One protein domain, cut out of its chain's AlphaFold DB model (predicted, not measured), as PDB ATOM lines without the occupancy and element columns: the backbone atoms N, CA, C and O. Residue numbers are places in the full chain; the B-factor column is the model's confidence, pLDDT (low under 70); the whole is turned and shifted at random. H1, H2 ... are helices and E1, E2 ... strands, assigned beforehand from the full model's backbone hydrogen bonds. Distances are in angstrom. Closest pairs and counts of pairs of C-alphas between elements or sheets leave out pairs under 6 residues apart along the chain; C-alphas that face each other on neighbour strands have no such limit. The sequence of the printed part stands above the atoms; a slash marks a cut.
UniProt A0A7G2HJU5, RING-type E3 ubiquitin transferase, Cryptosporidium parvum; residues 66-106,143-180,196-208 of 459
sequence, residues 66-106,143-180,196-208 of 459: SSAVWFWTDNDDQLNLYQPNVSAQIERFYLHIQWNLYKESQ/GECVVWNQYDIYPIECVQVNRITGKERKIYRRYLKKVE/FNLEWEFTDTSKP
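This is residues 66 to 106, 143 to 180 and 196 to 208 of the 459 residues of the protein "RING-type E3 ubiquitin transferase" of Cryptosporidium parvum (UniProt A0A7G2HJU5). A strongly twisted antiparallel sheet is built along one long strand, E6, with the meander E3 E4 E5 beside its first residues, the hairpin E1 and E2 on its other side, and E7 paired with its last residues as a two-stranded arm. One long helix, H1, packs on the sheet with residues 84 to 94, and its later residues run on past the sheet. The printed part has 92 residues, with one named helix and seven named strands in the order E1 E2 H1 E3 E4 E5 E6 E7, and its class is mixed, helices and strands. The whole is compact, with a radius of gyration of the C-alphas of 14.0 A, and flat, spanning 46 by 41 by 21 A.

Begin with E6, residues 168 to 180: find C-alpha 168 at (73.443, -57.159, -34.673) and follow the strand for 37.4 A to C-alpha 180 at (71.537, -91.532, -49.204). E7 is residues 196 to 202, 18.9 A long. E1 is residues 69 to 73, 13.9 A, and E2 residues 79 to 81. E3 is residues 146 to 148, E4 residues 151 to 154 and E5 residues 159 to 162. H1, residues 84 to 106, runs 32.8 A from C-alpha 84 at (84.835, -74.707, -32.005).

Look along E6 for staggered pairing: it pairs with E5 over residues 168 to 170, with E1 over 171 to 174 and with E7 over 174 to 180. E1 lies on one side of E6, E5 and E7 on the other side. Between E1 and E6 you will find N 71 and O 172 at 2.8 A; between E6 and E7, N 179 and O 197 at 2.8 A. E5 and E6 form a hairpin, with N 160 and O 169 at 2.9 A. From there the meander, each strand the antiparallel neighbour of the one before, is E3 E4 E5 E6: N 152 and O 161 join E4 to E5 within hydrogen-bond range at 2.9 A, and N 146 and O 153 are 2.8 A apart between E3 and E4. In the hairpin E1 and E2, N 72 and O 80 are 2.8 A apart. E2, E3 and E7 are edge strands. H1 is on the sheet; its closest C-alphas to E1 are those of Ser 87 and Trp 70, 5.1 A apart, and to E3 those of Ile 90 and Val 146, 6.3 A apart. In H1 every O i to N i+4 pair is within hydrogen-bond range.

The two C-alphas farthest apart are those of Ile 164 and Glu 180, at 46.0 A. Residues 107 to 142 are not printed, with 22.0 A from C-alpha 106 to C-alpha 143; residues 181 to 195 are not printed either, with 5.0 A from C-alpha 180 to C-alpha 196. The links printed whole are tight. The mean pLDDT of the printed part is 79.8; look for values under 70 at 13 residues, among them 143 to 144 and 196 to 199.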
ATOM      1  N   SER A  66      78.516 -81.452 -29.475       66.19
ATOM      2  CA  SER A  66      77.434 -80.691 -30.048       66.19
ATOM      3  C   SER A  66      76.807 -81.468 -31.209       66.19
ATOM      4  O   SER A  66      77.490 -81.920 -32.133       66.19
ATOM      5  N   SER A  67      75.487 -81.654 -31.145       66.00
ATOM      6  CA  SER A  67      74.684 -82.223 -32.239       66.00
ATOM      7  C   SER A  67      74.712 -81.344 -33.491       66.00
ATOM      8  O   SER A  67      74.453 -81.820 -34.594       66.00
ATOM      9  N   ALA A  68      75.064 -80.071 -33.323       76.62
ATOM     10  CA  ALA A  68      75.126 -79.080 -34.374       76.62
ATOM     11  C   ALA A  68      76.334 -78.148 -34.217       76.62
ATOM     12  O   ALA A  68      76.950 -78.040 -33.159       76.62
ATOM     13  N   VAL A  69      76.660 -77.439 -35.289       83.06
ATOM     14  CA  VAL A  69      77.702 -76.419 -35.325       83.06
ATOM     15  C   VAL A  69      77.071 -75.078 -35.671       83.06
ATOM     16  O   VAL A  69      76.084 -75.004 -36.407       83.06
ATOM     17  N   TRP A  70      77.634 -74.012 -35.114       88.19
ATOM     18  CA  TRP A  70      77.086 -72.671 -35.222       88.19
ATOM     19  C   TRP A  70      77.859 -71.824 -36.236       88.19
ATOM     20  O   TRP A  70      79.089 -71.882 -36.322       88.19
ATOM     21  N   PHE A  71      77.125 -70.984 -36.961       90.00
ATOM     22  CA  PHE A  71      77.615 -70.066 -37.988       90.00
ATOM     23  C   PHE A  71      77.114 -68.646 -37.720       90.00
ATOM     24  O   PHE A  71      76.099 -68.468 -37.050       90.00
ATOM     25  N   TRP A  72      77.786 -67.642 -38.275       91.62
ATOM     26  CA  TRP A  72      77.385 -66.234 -38.243       91.62
ATOM     27  C   TRP A  72      77.498 -65.597 -39.628       91.62
ATOM     28  O   TRP A  72      78.313 -66.045 -40.432       91.62
ATOM     29  N   THR A  73      76.707 -64.558 -39.905       91.50
ATOM     30  CA  THR A  73      76.795 -63.810 -41.173       91.50
ATOM     31  C   THR A  73      77.675 -62.574 -41.077       91.50
ATOM     32  O   THR A  73      77.588 -61.811 -40.110       91.50
ATOM     33  N   ASP A  74      78.541 -62.380 -42.070       88.81
ATOM     34  CA  ASP A  74      79.237 -61.106 -42.255       88.81
ATOM     35  C   ASP A  74      78.350 -60.065 -42.955       88.81
ATOM     36  O   ASP A  74      77.143 -60.251 -43.105       88.81
ATOM     37  N   ASN A  75      78.942 -58.923 -43.313       86.06
ATOM     38  CA  ASN A  75      78.215 -57.812 -43.927       86.06
ATOM     39  C   ASN A  75      77.687 -58.145 -45.333       86.06
ATOM     40  O   ASN A  75      76.800 -57.439 -45.803       86.06
ATOM     41  N   ASP A  76      78.217 -59.191 -45.972       89.75
ATOM     42  CA  ASP A  76      77.828 -59.656 -47.306       89.75
ATOM     43  C   ASP A  76      76.910 -60.895 -47.223       89.75
ATOM     44  O   ASP A  76      76.751 -61.631 -48.198       89.75
ATOM     45  N   ASP A  77      76.330 -61.152 -46.041       83.56
ATOM     46  CA  ASP A  77      75.502 -62.320 -45.718       83.56
ATOM     47  C   ASP A  77      76.203 -63.681 -45.936       83.56
ATOM     48  O   ASP A  77      75.550 -64.728 -46.004       83.56
ATOM     49  N   GLN A  78      77.542 -63.715 -45.977       87.88
ATOM     50  CA  GLN A  78      78.292 -64.966 -46.083       87.88
ATOM     51  C   GLN A  78      78.376 -65.674 -44.730       87.88
ATOM     52  O   GLN A  78      78.608 -65.067 -43.680       87.88
ATOM     53  N   LEU A  79      78.197 -66.997 -44.756       87.25
ATOM     54  CA  LEU A  79      78.205 -67.827 -43.555       87.25
ATOM     55  C   LEU A  79      79.622 -68.190 -43.134       87.25
ATOM     56  O   LEU A  79      80.329 -68.938 -43.803       87.25
ATOM     57  N   ASN A  80      79.978 -67.732 -41.945       87.75
ATOM     58  CA  ASN A  80      81.265 -67.953 -41.320       87.75
ATOM     59  C   ASN A  80      81.102 -68.875 -40.110       87.75
ATOM     60  O   ASN A  80      80.201 -68.704 -39.288       87.75
ATOM     61  N   LEU A  81      81.975 -69.873 -39.986       84.56
ATOM     62  CA  LEU A  81      81.942 -70.824 -38.878       84.56
ATOM     63  C   LEU A  81      82.402 -70.153 -37.577       84.56
ATOM     64  O   LEU A  81      83.406 -69.437 -37.563       84.56
ATOM     65  N   TYR A  82      81.718 -70.411 -36.461       85.88
ATOM     66  CA  TYR A  82      82.279 -70.052 -35.160       85.88
ATOM     67  C   TYR A  82      83.489 -70.919 -34.819       85.88
ATOM     68  O   TYR A  82      83.558 -72.100 -35.165       85.88
ATOM     69  N   GLN A  83      84.420 -70.358 -34.044       79.56
ATOM     70  CA  GLN A  83      85.477 -71.166 -33.443       79.56
ATOM     71  C   GLN A  83      84.858 -72.319 -32.623       79.56
ATOM     72  O   GLN A  83      83.831 -72.113 -31.967       79.56
ATOM     73  N   PRO A  84      85.460 -73.522 -32.599       75.94
ATOM     74  CA  PRO A  84      84.835 -74.707 -32.005       75.94
ATOM     75  C   PRO A  84      84.460 -74.561 -30.530       75.94
ATOM     76  O   PRO A  84      83.465 -75.114 -30.075       75.94
ATOM     77  N   ASN A  85      85.257 -73.821 -29.757       70.62
ATOM     78  CA  ASN A  85      84.974 -73.512 -28.356       70.62
ATOM     79  C   ASN A  85      83.734 -72.623 -28.196       70.62
ATOM     80  O   ASN A  85      82.995 -72.807 -27.233       70.62
ATOM     81  N   VAL A  86      83.525 -71.677 -29.114       79.19
ATOM     82  CA  VAL A  86      82.359 -70.786 -29.129       79.19
ATOM     83  C   VAL A  86      81.134 -71.558 -29.600       79.19
ATOM     84  O   VAL A  86      80.122 -71.554 -28.916       79.19
ATOM     85  N   SER A  87      81.251 -72.312 -30.694       83.31
ATOM     86  CA  SER A  87      80.172 -73.172 -31.193       83.31
ATOM     87  C   SER A  87      79.696 -74.171 -30.133       83.31
ATOM     88  O   SER A  87      78.500 -74.287 -29.885       83.31
ATOM     89  N   ALA A  88      80.621 -74.841 -29.437       77.00
ATOM     90  CA  ALA A  88      80.270 -75.749 -28.347       77.00
ATOM     91  C   ALA A  88      79.584 -75.016 -27.184       77.00
ATOM     92  O   ALA A  88      78.587 -75.501 -26.669       77.00
ATOM     93  N   GLN A  89      80.068 -73.837 -26.785       78.38
ATOM     94  CA  GLN A  89      79.410 -73.018 -25.758       78.38
ATOM     95  C   GLN A  89      77.967 -72.670 -26.122       78.38
ATOM     96  O   GLN A  89      77.069 -72.866 -25.302       78.38
ATOM     97  N   ILE A  90      77.757 -72.188 -27.351       85.81
ATOM     98  CA  ILE A  90      76.434 -71.834 -27.866       85.81
ATOM     99  C   ILE A  90      75.533 -73.067 -27.868       85.81
ATOM    100  O   ILE A  90      74.436 -72.998 -27.324       85.81
ATOM    101  N   GLU A  91      76.004 -74.206 -28.385       85.62
ATOM    102  CA  GLU A  91      75.212 -75.437 -28.406       85.62
ATOM    103  C   GLU A  91      74.811 -75.882 -27.000       85.62
ATOM    104  O   GLU A  91      73.649 -76.190 -26.752       85.62
ATOM    105  N   ARG A  92      75.753 -75.913 -26.056       81.62
ATOM    106  CA  ARG A  92      75.456 -76.344 -24.686       81.62
ATOM    107  C   ARG A  92      74.460 -75.419 -24.012       81.62
ATOM    108  O   ARG A  92      73.605 -75.875 -23.263       81.62
ATOM    109  N   PHE A  93      74.564 -74.119 -24.283       83.06
ATOM    110  CA  PHE A  93      73.600 -73.143 -23.795       83.06
ATOM    111  C   PHE A  93      72.232 -73.338 -24.425       83.06
ATOM    112  O   PHE A  93      71.263 -73.465 -23.690       83.06
ATOM    113  N   TYR A  94      72.166 -73.492 -25.742       86.12
ATOM    114  CA  TYR A  94      70.937 -73.826 -26.445       86.12
ATOM    115  C   TYR A  94      70.264 -75.073 -25.851       86.12
ATOM    116  O   TYR A  94      69.123 -74.985 -25.403       86.12
ATOM    117  N   LEU A  95      70.976 -76.201 -25.750       84.25
ATOM    118  CA  LEU A  95      70.437 -77.448 -25.194       84.25
ATOM    119  C   LEU A  95      70.005 -77.305 -23.726       84.25
ATOM    120  O   LEU A  95      69.006 -77.898 -23.328       84.25
ATOM    121  N   HIS A  96      70.721 -76.506 -22.927       82.75
ATOM    122  CA  HIS A  96      70.334 -76.212 -21.548       82.75
ATOM    123  C   HIS A  96      69.003 -75.452 -21.473       82.75
ATOM    124  O   HIS A  96      68.154 -75.813 -20.660       82.75
ATOM    125  N   ILE A  97      68.780 -74.455 -22.338       81.25
ATOM    126  CA  ILE A  97      67.490 -73.753 -22.370       81.25
ATOM    127  C   ILE A  97      66.378 -74.701 -22.821       81.25
ATOM    128  O   ILE A  97      65.337 -74.770 -22.174       81.25
ATOM    129  N   GLN A  98      66.609 -75.489 -23.881       82.81
ATOM    130  CA  GLN A  98      65.634 -76.485 -24.349       82.81
ATOM    131  C   GLN A  98      65.249 -77.471 -23.234       82.81
ATOM    132  O   GLN A  98      64.081 -77.823 -23.076       82.81
ATOM    133  N   TRP A  99      66.224 -77.881 -22.422       84.00
ATOM    134  CA  TRP A  99      66.006 -78.734 -21.260       84.00
ATOM    135  C   TRP A  99      65.186 -78.055 -20.152       84.00
ATOM    136  O   TRP A  99      64.311 -78.685 -19.556       84.00
ATOM    137  N   ASN A 100      65.439 -76.777 -19.866       82.12
ATOM    138  CA  ASN A 100      64.679 -76.036 -18.857       82.12
ATOM    139  C   ASN A 100      63.229 -75.802 -19.300       82.12
ATOM    140  O   ASN A 100      62.321 -76.050 -18.512       82.12
ATOM    141  N   LEU A 101      63.006 -75.454 -20.573       80.56
ATOM    142  CA  LEU A 101      61.662 -75.348 -21.157       80.56
ATOM    143  C   LEU A 101      60.876 -76.663 -21.024       80.56
ATOM    144  O   LEU A 101      59.681 -76.651 -20.739       80.56
ATOM    145  N   TYR A 102      61.547 -77.807 -21.187       81.50
ATOM    146  CA  TYR A 102      60.940 -79.115 -20.935       81.50
ATOM    147  C   TYR A 102      60.577 -79.329 -19.460       81.50
ATOM    148  O   TYR A 102      59.485 -79.794 -19.153       81.50
ATOM    149  N   LYS A 103      61.469 -78.989 -18.522       78.25
ATOM    150  CA  LYS A 103      61.167 -79.106 -17.085       78.25
ATOM    151  C   LYS A 103      59.971 -78.246 -16.680       78.25
ATOM    152  O   LYS A 103      59.150 -78.693 -15.884       78.25
ATOM    153  N   GLU A 104      59.876 -77.032 -17.215       79.38
ATOM    154  CA  GLU A 104      58.745 -76.133 -16.976       79.38
ATOM    155  C   GLU A 104      57.434 -76.731 -17.500       79.38
ATOM    156  O   GLU A 104      56.469 -76.810 -16.741       79.38
ATOM    157  N   SER A 105      57.418 -77.276 -18.724       76.69
ATOM    158  CA  SER A 105      56.204 -77.895 -19.281       76.69
ATOM    159  C   SER A 105      55.726 -79.120 -18.493       76.69
ATOM    160  O   SER A 105      54.524 -79.322 -18.335       76.69
ATOM    161  N   GLN A 106      56.644 -79.914 -17.930       72.38
ATOM    162  CA  GLN A 106      56.299 -81.049 -17.064       72.38
ATOM    163  C   GLN A 106      55.764 -80.620 -15.688       72.38
ATOM    164  O   GLN A 106      54.942 -81.316 -15.088       72.38
ATOM    165  N   GLY A 143      66.348 -63.139 -20.707       49.50
ATOM    166  CA  GLY A 143      67.676 -62.525 -20.532       49.50
ATOM    167  C   GLY A 143      68.843 -63.513 -20.675       49.50
ATOM    168  O   GLY A 143      69.845 -63.370 -19.978       49.50
ATOM    169  N   GLU A 144      68.698 -64.549 -21.502       67.12
ATOM    170  CA  GLU A 144      69.600 -65.695 -21.557       67.12
ATOM    171  C   GLU A 144      70.423 -65.661 -22.846       67.12
ATOM    172  O   GLU A 144      69.980 -66.078 -23.912       67.12
ATOM    173  N   CYS A 145      71.656 -65.167 -22.740       76.25
ATOM    174  CA  CYS A 145      72.619 -65.150 -23.833       76.25
ATOM    175  C   CYS A 145      73.951 -65.774 -23.417       76.25
ATOM    176  O   CYS A 145      74.357 -65.749 -22.251       76.25
ATOM    177  N   VAL A 146      74.668 -66.307 -24.404       79.81
ATOM    178  CA  VAL A 146      76.082 -66.640 -24.267       79.81
ATOM    179  C   VAL A 146      76.885 -65.371 -24.465       79.81
ATOM    180  O   VAL A 146      76.916 -64.788 -25.547       79.81
ATOM    181  N   VAL A 147      77.569 -64.966 -23.409       75.81
ATOM    182  CA  VAL A 147      78.461 -63.818 -23.443       75.81
ATOM    183  C   VAL A 147      79.832 -64.270 -23.916       75.81
ATOM    184  O   VAL A 147      80.503 -65.071 -23.263       75.81
ATOM    185  N   TRP A 148      80.289 -63.713 -25.027       75.38
ATOM    186  CA  TRP A 148      81.600 -64.002 -25.578       75.38
ATOM    187  C   TRP A 148      82.336 -62.712 -25.930       75.38
ATOM    188  O   TRP A 148      81.966 -61.995 -26.859       75.38
ATOM    189  N   ASN A 149      83.410 -62.414 -25.193       74.12
ATOM    190  CA  ASN A 149      84.145 -61.150 -25.289       74.12
ATOM    191  C   ASN A 149      83.199 -59.935 -25.169       74.12
ATOM    192  O   ASN A 149      82.616 -59.698 -24.114       74.12
ATOM    193  N   GLN A 150      83.051 -59.173 -26.251       76.94
ATOM    194  CA  GLN A 150      82.180 -58.001 -26.357       76.94
ATOM    195  C   GLN A 150      80.827 -58.317 -27.008       76.94
ATOM    196  O   GLN A 150      80.135 -57.402 -27.444       76.94
ATOM    197  N   TYR A 151      80.466 -59.592 -27.131       85.44
ATOM    198  CA  TYR A 151      79.277 -60.032 -27.848       85.44
ATOM    199  C   TYR A 151      78.333 -60.817 -26.947       85.44
ATOM    200  O   TYR A 151      78.775 -61.634 -26.143       85.44
ATOM    201  N   ASP A 152      77.041 -60.597 -27.146       85.00
ATOM    202  CA  ASP A 152      75.966 -61.424 -26.612       85.00
ATOM    203  C   ASP A 152      75.398 -62.261 -27.744       85.00
ATOM    204  O   ASP A 152      75.035 -61.733 -28.793       85.00
ATOM    205  N   ILE A 153      75.358 -63.572 -27.556       88.25
ATOM    206  CA  ILE A 153      74.859 -64.522 -28.541       88.25
ATOM    207  C   ILE A 153      73.588 -65.137 -27.974       88.25
ATOM    208  O   ILE A 153      73.631 -65.802 -26.943       88.25
ATOM    209  N   TYR A 154      72.476 -64.902 -28.653       86.25
ATOM    210  CA  TYR A 154      71.128 -65.322 -28.299       86.25
ATOM    211  C   TYR A 154      70.755 -66.529 -29.171       86.25
ATOM    212  O   TYR A 154      70.403 -66.358 -30.344       86.25
ATOM    213  N   PRO A 155      70.927 -67.770 -28.670       83.12
ATOM    214  CA  PRO A 155      70.880 -68.957 -29.523       83.12
ATOM    215  C   PRO A 155      69.470 -69.266 -30.031       83.12
ATOM    216  O   PRO A 155      69.319 -69.821 -31.114       83.12
ATOM    217  N   ILE A 156      68.443 -68.912 -29.255       81.50
ATOM    218  CA  ILE A 156      67.039 -69.157 -29.607       81.50
ATOM    219  C   ILE A 156      66.586 -68.135 -30.640       81.50
ATOM    220  O   ILE A 156      66.004 -68.501 -31.660       81.50
ATOM    221  N   GLU A 157      66.924 -66.871 -30.403       82.44
ATOM    222  CA  GLU A 157      66.601 -65.738 -31.258       82.44
ATOM    223  C   GLU A 157      67.425 -65.722 -32.556       82.44
ATOM    224  O   GLU A 157      67.102 -64.972 -33.472       82.44
ATOM    225  N   CYS A 158      68.469 -66.552 -32.667       87.56
ATOM    226  CA  CYS A 158      69.405 -66.560 -33.795       87.56
ATOM    227  C   CYS A 158      70.050 -65.187 -34.058       87.56
ATOM    228  O   CYS A 158      70.300 -64.803 -35.207       87.56
ATOM    229  N   VAL A 159      70.405 -64.474 -32.987       89.38
ATOM    230  CA  VAL A 159      71.035 -63.152 -33.069       89.38
ATOM    231  C   VAL A 159      72.325 -63.105 -32.256       89.38
ATOM    232  O   VAL A 159      72.405 -63.601 -31.136       89.38
ATOM    233  N   GLN A 160      73.348 -62.461 -32.811       91.19
ATOM    234  CA  GLN A 160      74.494 -61.970 -32.055       91.19
ATOM    235  C   GLN A 160      74.464 -60.444 -32.018       91.19
ATOM    236  O   GLN A 160      74.400 -59.808 -33.067       91.19
ATOM    237  N   VAL A 161      74.641 -59.871 -30.830       89.44
ATOM    238  CA  VAL A 161      74.701 -58.428 -30.578       89.44
ATOM    239  C   VAL A 161      76.103 -58.039 -30.117       89.44
ATOM    240  O   VAL A 161      76.693 -58.692 -29.257       89.44
ATOM    241  N   ASN A 162      76.668 -56.969 -30.672       86.38
ATOM    242  CA  ASN A 162      77.885 -56.344 -30.156       86.38
ATOM    243  C   ASN A 162      77.529 -55.358 -29.036       86.38
ATOM    244  O   ASN A 162      76.837 -54.375 -29.275       86.38
ATOM    245  N   ARG A 163      78.056 -55.571 -27.831       76.75
ATOM    246  CA  ARG A 163      77.779 -54.755 -26.638       76.75
ATOM    247  C   ARG A 163      78.276 -53.320 -26.728       76.75
ATOM    248  O   ARG A 163      77.727 -52.447 -26.070       76.75
ATOM    249  N   ILE A 164      79.342 -53.085 -27.490       76.44
ATOM    250  CA  ILE A 164      79.951 -51.757 -27.609       76.44
ATOM    251  C   ILE A 164      79.188 -50.927 -28.636       76.44
ATOM    252  O   ILE A 164      78.919 -49.752 -28.408       76.44
ATOM    253  N   THR A 165      78.860 -51.524 -29.781       86.31
ATOM    254  CA  THR A 165      78.277 -50.788 -30.913       86.31
ATOM    255  C   THR A 165      76.765 -50.939 -31.038       86.31
ATOM    256  O   THR A 165      76.162 -50.215 -31.823       86.31
ATOM    257  N   GLY A 166      76.158 -51.897 -30.335       85.25
ATOM    258  CA  GLY A 166      74.750 -52.274 -30.484       85.25
ATOM    259  C   GLY A 166      74.418 -52.958 -31.813       85.25
ATOM    260  O   GLY A 166      73.257 -53.243 -32.073       85.25
ATOM    261  N   LYS A 167      75.408 -53.210 -32.682       88.06
ATOM    262  CA  LYS A 167      75.173 -53.835 -33.991       88.06
ATOM    263  C   LYS A 167      74.847 -55.314 -33.845       88.06
ATOM    264  O   LYS A 167      75.490 -56.014 -33.061       88.06
ATOM    265  N   GLU A 168      73.933 -55.784 -34.682       91.94
ATOM    266  CA  GLU A 168      73.443 -57.159 -34.673       91.94
ATOM    267  C   GLU A 168      73.801 -57.901 -35.962       91.94
ATOM    268  O   GLU A 168      73.960 -57.294 -37.022       91.94
ATOM    269  N   ARG A 169      73.920 -59.226 -35.867       91.25
ATOM    270  CA  ARG A 169      74.046 -60.135 -37.014       91.25
ATOM    271  C   ARG A 169      73.306 -61.440 -36.754       91.25
ATOM    272  O   ARG A 169      73.127 -61.828 -35.598       91.25
ATOM    273  N   LYS A 170      72.923 -62.135 -37.824       90.81
ATOM    274  CA  LYS A 170      72.256 -63.435 -37.727       90.81
ATOM    275  C   LYS A 170      73.265 -64.535 -37.427       90.81
ATOM    276  O   LYS A 170      74.402 -64.513 -37.910       90.81
ATOM    277  N   ILE A 171      72.823 -65.510 -36.649       91.88
ATOM    278  CA  ILE A 171      73.552 -66.753 -36.416       91.88
ATOM    279  C   ILE A 171      72.679 -67.928 -36.823       91.88
ATOM    280  O   ILE A 171      71.459 -67.815 -36.873       91.88
ATOM    281  N   TYR A 172      73.310 -69.056 -37.117       88.81
ATOM    282  CA  TYR A 172      72.612 -70.240 -37.589       88.81
ATOM    283  C   TYR A 172      73.182 -71.480 -36.926       88.81
ATOM    284  O   TYR A 172      74.397 -71.674 -36.901       88.81
ATOM    285  N   ARG A 173      72.294 -72.348 -36.447       89.06
ATOM    286  CA  ARG A 173      72.626 -73.702 -36.015       89.06
ATOM    287  C   ARG A 173      72.439 -74.649 -37.194       89.06
ATOM    288  O   ARG A 173      71.359 -74.694 -37.783       89.06
ATOM    289  N   ARG A 174      73.472 -75.410 -37.549       85.75
ATOM    290  CA  ARG A 174      73.396 -76.429 -38.602       85.75
ATOM    291  C   ARG A 174      73.873 -77.776 -38.092       85.75
ATOM    292  O   ARG A 174      74.839 -77.839 -37.339       85.75
ATOM    293  N   TYR A 175      73.247 -78.850 -38.542       77.12
ATOM    294  CA  TYR A 175      73.678 -80.212 -38.246       77.12
ATOM    295  C   TYR A 175      74.010 -80.955 -39.539       77.12
ATOM    296  O   TYR A 175      73.633 -80.534 -40.633       77.12
ATOM    297  N   LEU A 176      74.766 -82.038 -39.402       70.56
ATOM    298  CA  LEU A 176      75.156 -82.881 -40.523       70.56
ATOM    299  C   LEU A 176      74.133 -83.994 -40.672       70.56
ATOM    300  O   LEU A 176      73.965 -84.808 -39.762       70.56
ATOM    301  N   LYS A 177      73.470 -84.033 -41.821       69.94
ATOM    302  CA  LYS A 177      72.495 -85.059 -42.159       69.94
ATOM    303  C   LYS A 177      73.090 -86.037 -43.153       69.94
ATOM    304  O   LYS A 177      73.737 -85.634 -44.115       69.94
ATOM    305  N   LYS A 178      72.843 -87.325 -42.922       65.81
ATOM    306  CA  LYS A 178      73.151 -88.381 -43.886       65.81
ATOM    307  C   LYS A 178      72.138 -88.314 -45.027       65.81
ATOM    308  O   LYS A 178      70.940 -88.447 -44.782       65.81
ATOM    309  N   VAL A 179      72.628 -88.107 -46.241       70.62
ATOM    310  CA  VAL A 179      71.849 -88.156 -47.476       70.62
ATOM    311  C   VAL A 179      72.286 -89.405 -48.230       70.62
ATOM    312  O   VAL A 179      73.450 -89.552 -48.605       70.62
ATOM    313  N   GLU A 180      71.355 -90.342 -48.377       64.69
ATOM    314  CA  GLU A 180      71.537 -91.532 -49.204       64.69
ATOM    315  C   GLU A 180      70.986 -91.209 -50.594       64.69
ATOM    316  O   GLU A 180      69.839 -90.781 -50.718       64.69
ATOM    317  N   PHE A 196      77.363 -92.586 -48.966       52.00
ATOM    318  CA  PHE A 196      76.479 -91.587 -48.375       52.00
ATOM    319  C   PHE A 196      77.213 -90.262 -48.286       52.00
ATOM    320  O   PHE A 196      78.337 -90.195 -47.790       52.00
ATOM    321  N   ASN A 197      76.539 -89.188 -48.687       59.31
ATOM    322  CA  ASN A 197      77.051 -87.843 -48.484       59.31
ATOM    323  C   ASN A 197      76.459 -87.241 -47.214       59.31
ATOM    324  O   ASN A 197      75.351 -87.564 -46.783       59.31
ATOM    325  N   LEU A 198      77.241 -86.374 -46.579       62.19
ATOM    326  CA  LEU A 198      76.804 -85.596 -45.432       62.19
ATOM    327  C   LEU A 198      76.553 -84.163 -45.900       62.19
ATOM    328  O   LEU A 198      77.476 -83.487 -46.348       62.19
ATOM    329  N   GLU A 199      75.315 -83.700 -45.770       66.56
ATOM    330  CA  GLU A 199      74.924 -82.332 -46.115       66.56
ATOM    331  C   GLU A 199      74.579 -81.529 -44.856       66.56
ATOM    332  O   GLU A 199      74.117 -82.073 -43.847       66.56
ATOM    333  N   TRP A 200      74.829 -80.218 -44.901       71.50
ATOM    334  CA  TRP A 200      74.442 -79.306 -43.827       71.50
ATOM    335  C   TRP A 200      72.961 -78.960 -43.926       71.50
ATOM    336  O   TRP A 200      72.530 -78.370 -44.914       71.50
ATOM    337  N   GLU A 201      72.213 -79.212 -42.857       78.25
ATOM    338  CA  GLU A 201      70.822 -78.784 -42.735       78.25
ATOM    339  C   GLU A 201      70.683 -77.716 -41.640       78.25
ATOM    340  O   GLU A 201      71.311 -77.796 -40.580       78.25
ATOM    341  N   PHE A 202      69.880 -76.683 -41.905       79.25
ATOM    342  CA  PHE A 202      69.592 -75.626 -40.936       79.25
ATOM    343  C   PHE A 202      68.579 -76.098 -39.894       79.25
ATOM    344  O   PHE A 202      67.541 -76.658 -40.233       79.25
ATOM    345  N   THR A 203      68.850 -75.811 -38.620       78.06
ATOM    346  CA  THR A 203      67.858 -75.966 -37.553       78.06
ATOM    347  C   THR A 203      67.028 -74.692 -37.432       78.06
ATOM    348  O   THR A 203      67.581 -73.602 -37.298       78.06
ATOM    349  N   ASP A 204      65.707 -74.834 -37.403       76.56
ATOM    350  CA  ASP A 204      64.800 -73.776 -36.957       76.56
ATOM    351  C   ASP A 204      64.834 -73.699 -35.420       76.56
ATOM    352  O   ASP A 204      64.162 -74.473 -34.735       76.56
ATOM    353  N   THR A 205      65.667 -72.808 -34.869       74.94
ATOM    354  CA  THR A 205      65.856 -72.663 -33.412       74.94
ATOM    355  C   THR A 205      64.650 -72.054 -32.706       74.94
ATOM    356  O   THR A 205      64.579 -72.132 -31.480       74.94
ATOM    357  N   SER A 206      63.714 -71.461 -33.457       66.38
ATOM    358  CA  SER A 206      62.479 -70.898 -32.906       66.38
ATOM    359  C   SER A 206      61.517 -71.986 -32.420       66.38
ATOM    360  O   SER A 206      60.660 -71.731 -31.573       66.38
ATOM    361  N   LYS A 207      61.675 -73.217 -32.922       70.38
ATOM    362  CA  LYS A 207      60.919 -74.386 -32.475       70.38
ATOM    363  C   LYS A 207      61.670 -75.082 -31.340       70.38
ATOM    364  O   LYS A 207      62.844 -75.410 -31.523       70.38
ATOM    365  N   PRO A 208      61.015 -75.357 -30.196       68.12
ATOM    366  CA  PRO A 208      61.651 -76.093 -29.117       68.12
ATOM    367  C   PRO A 208      62.122 -77.482 -29.575       68.12
ATOM    368  O   PRO A 208      61.319 -78.300 -30.018       68.12
TER     369      PRO A 208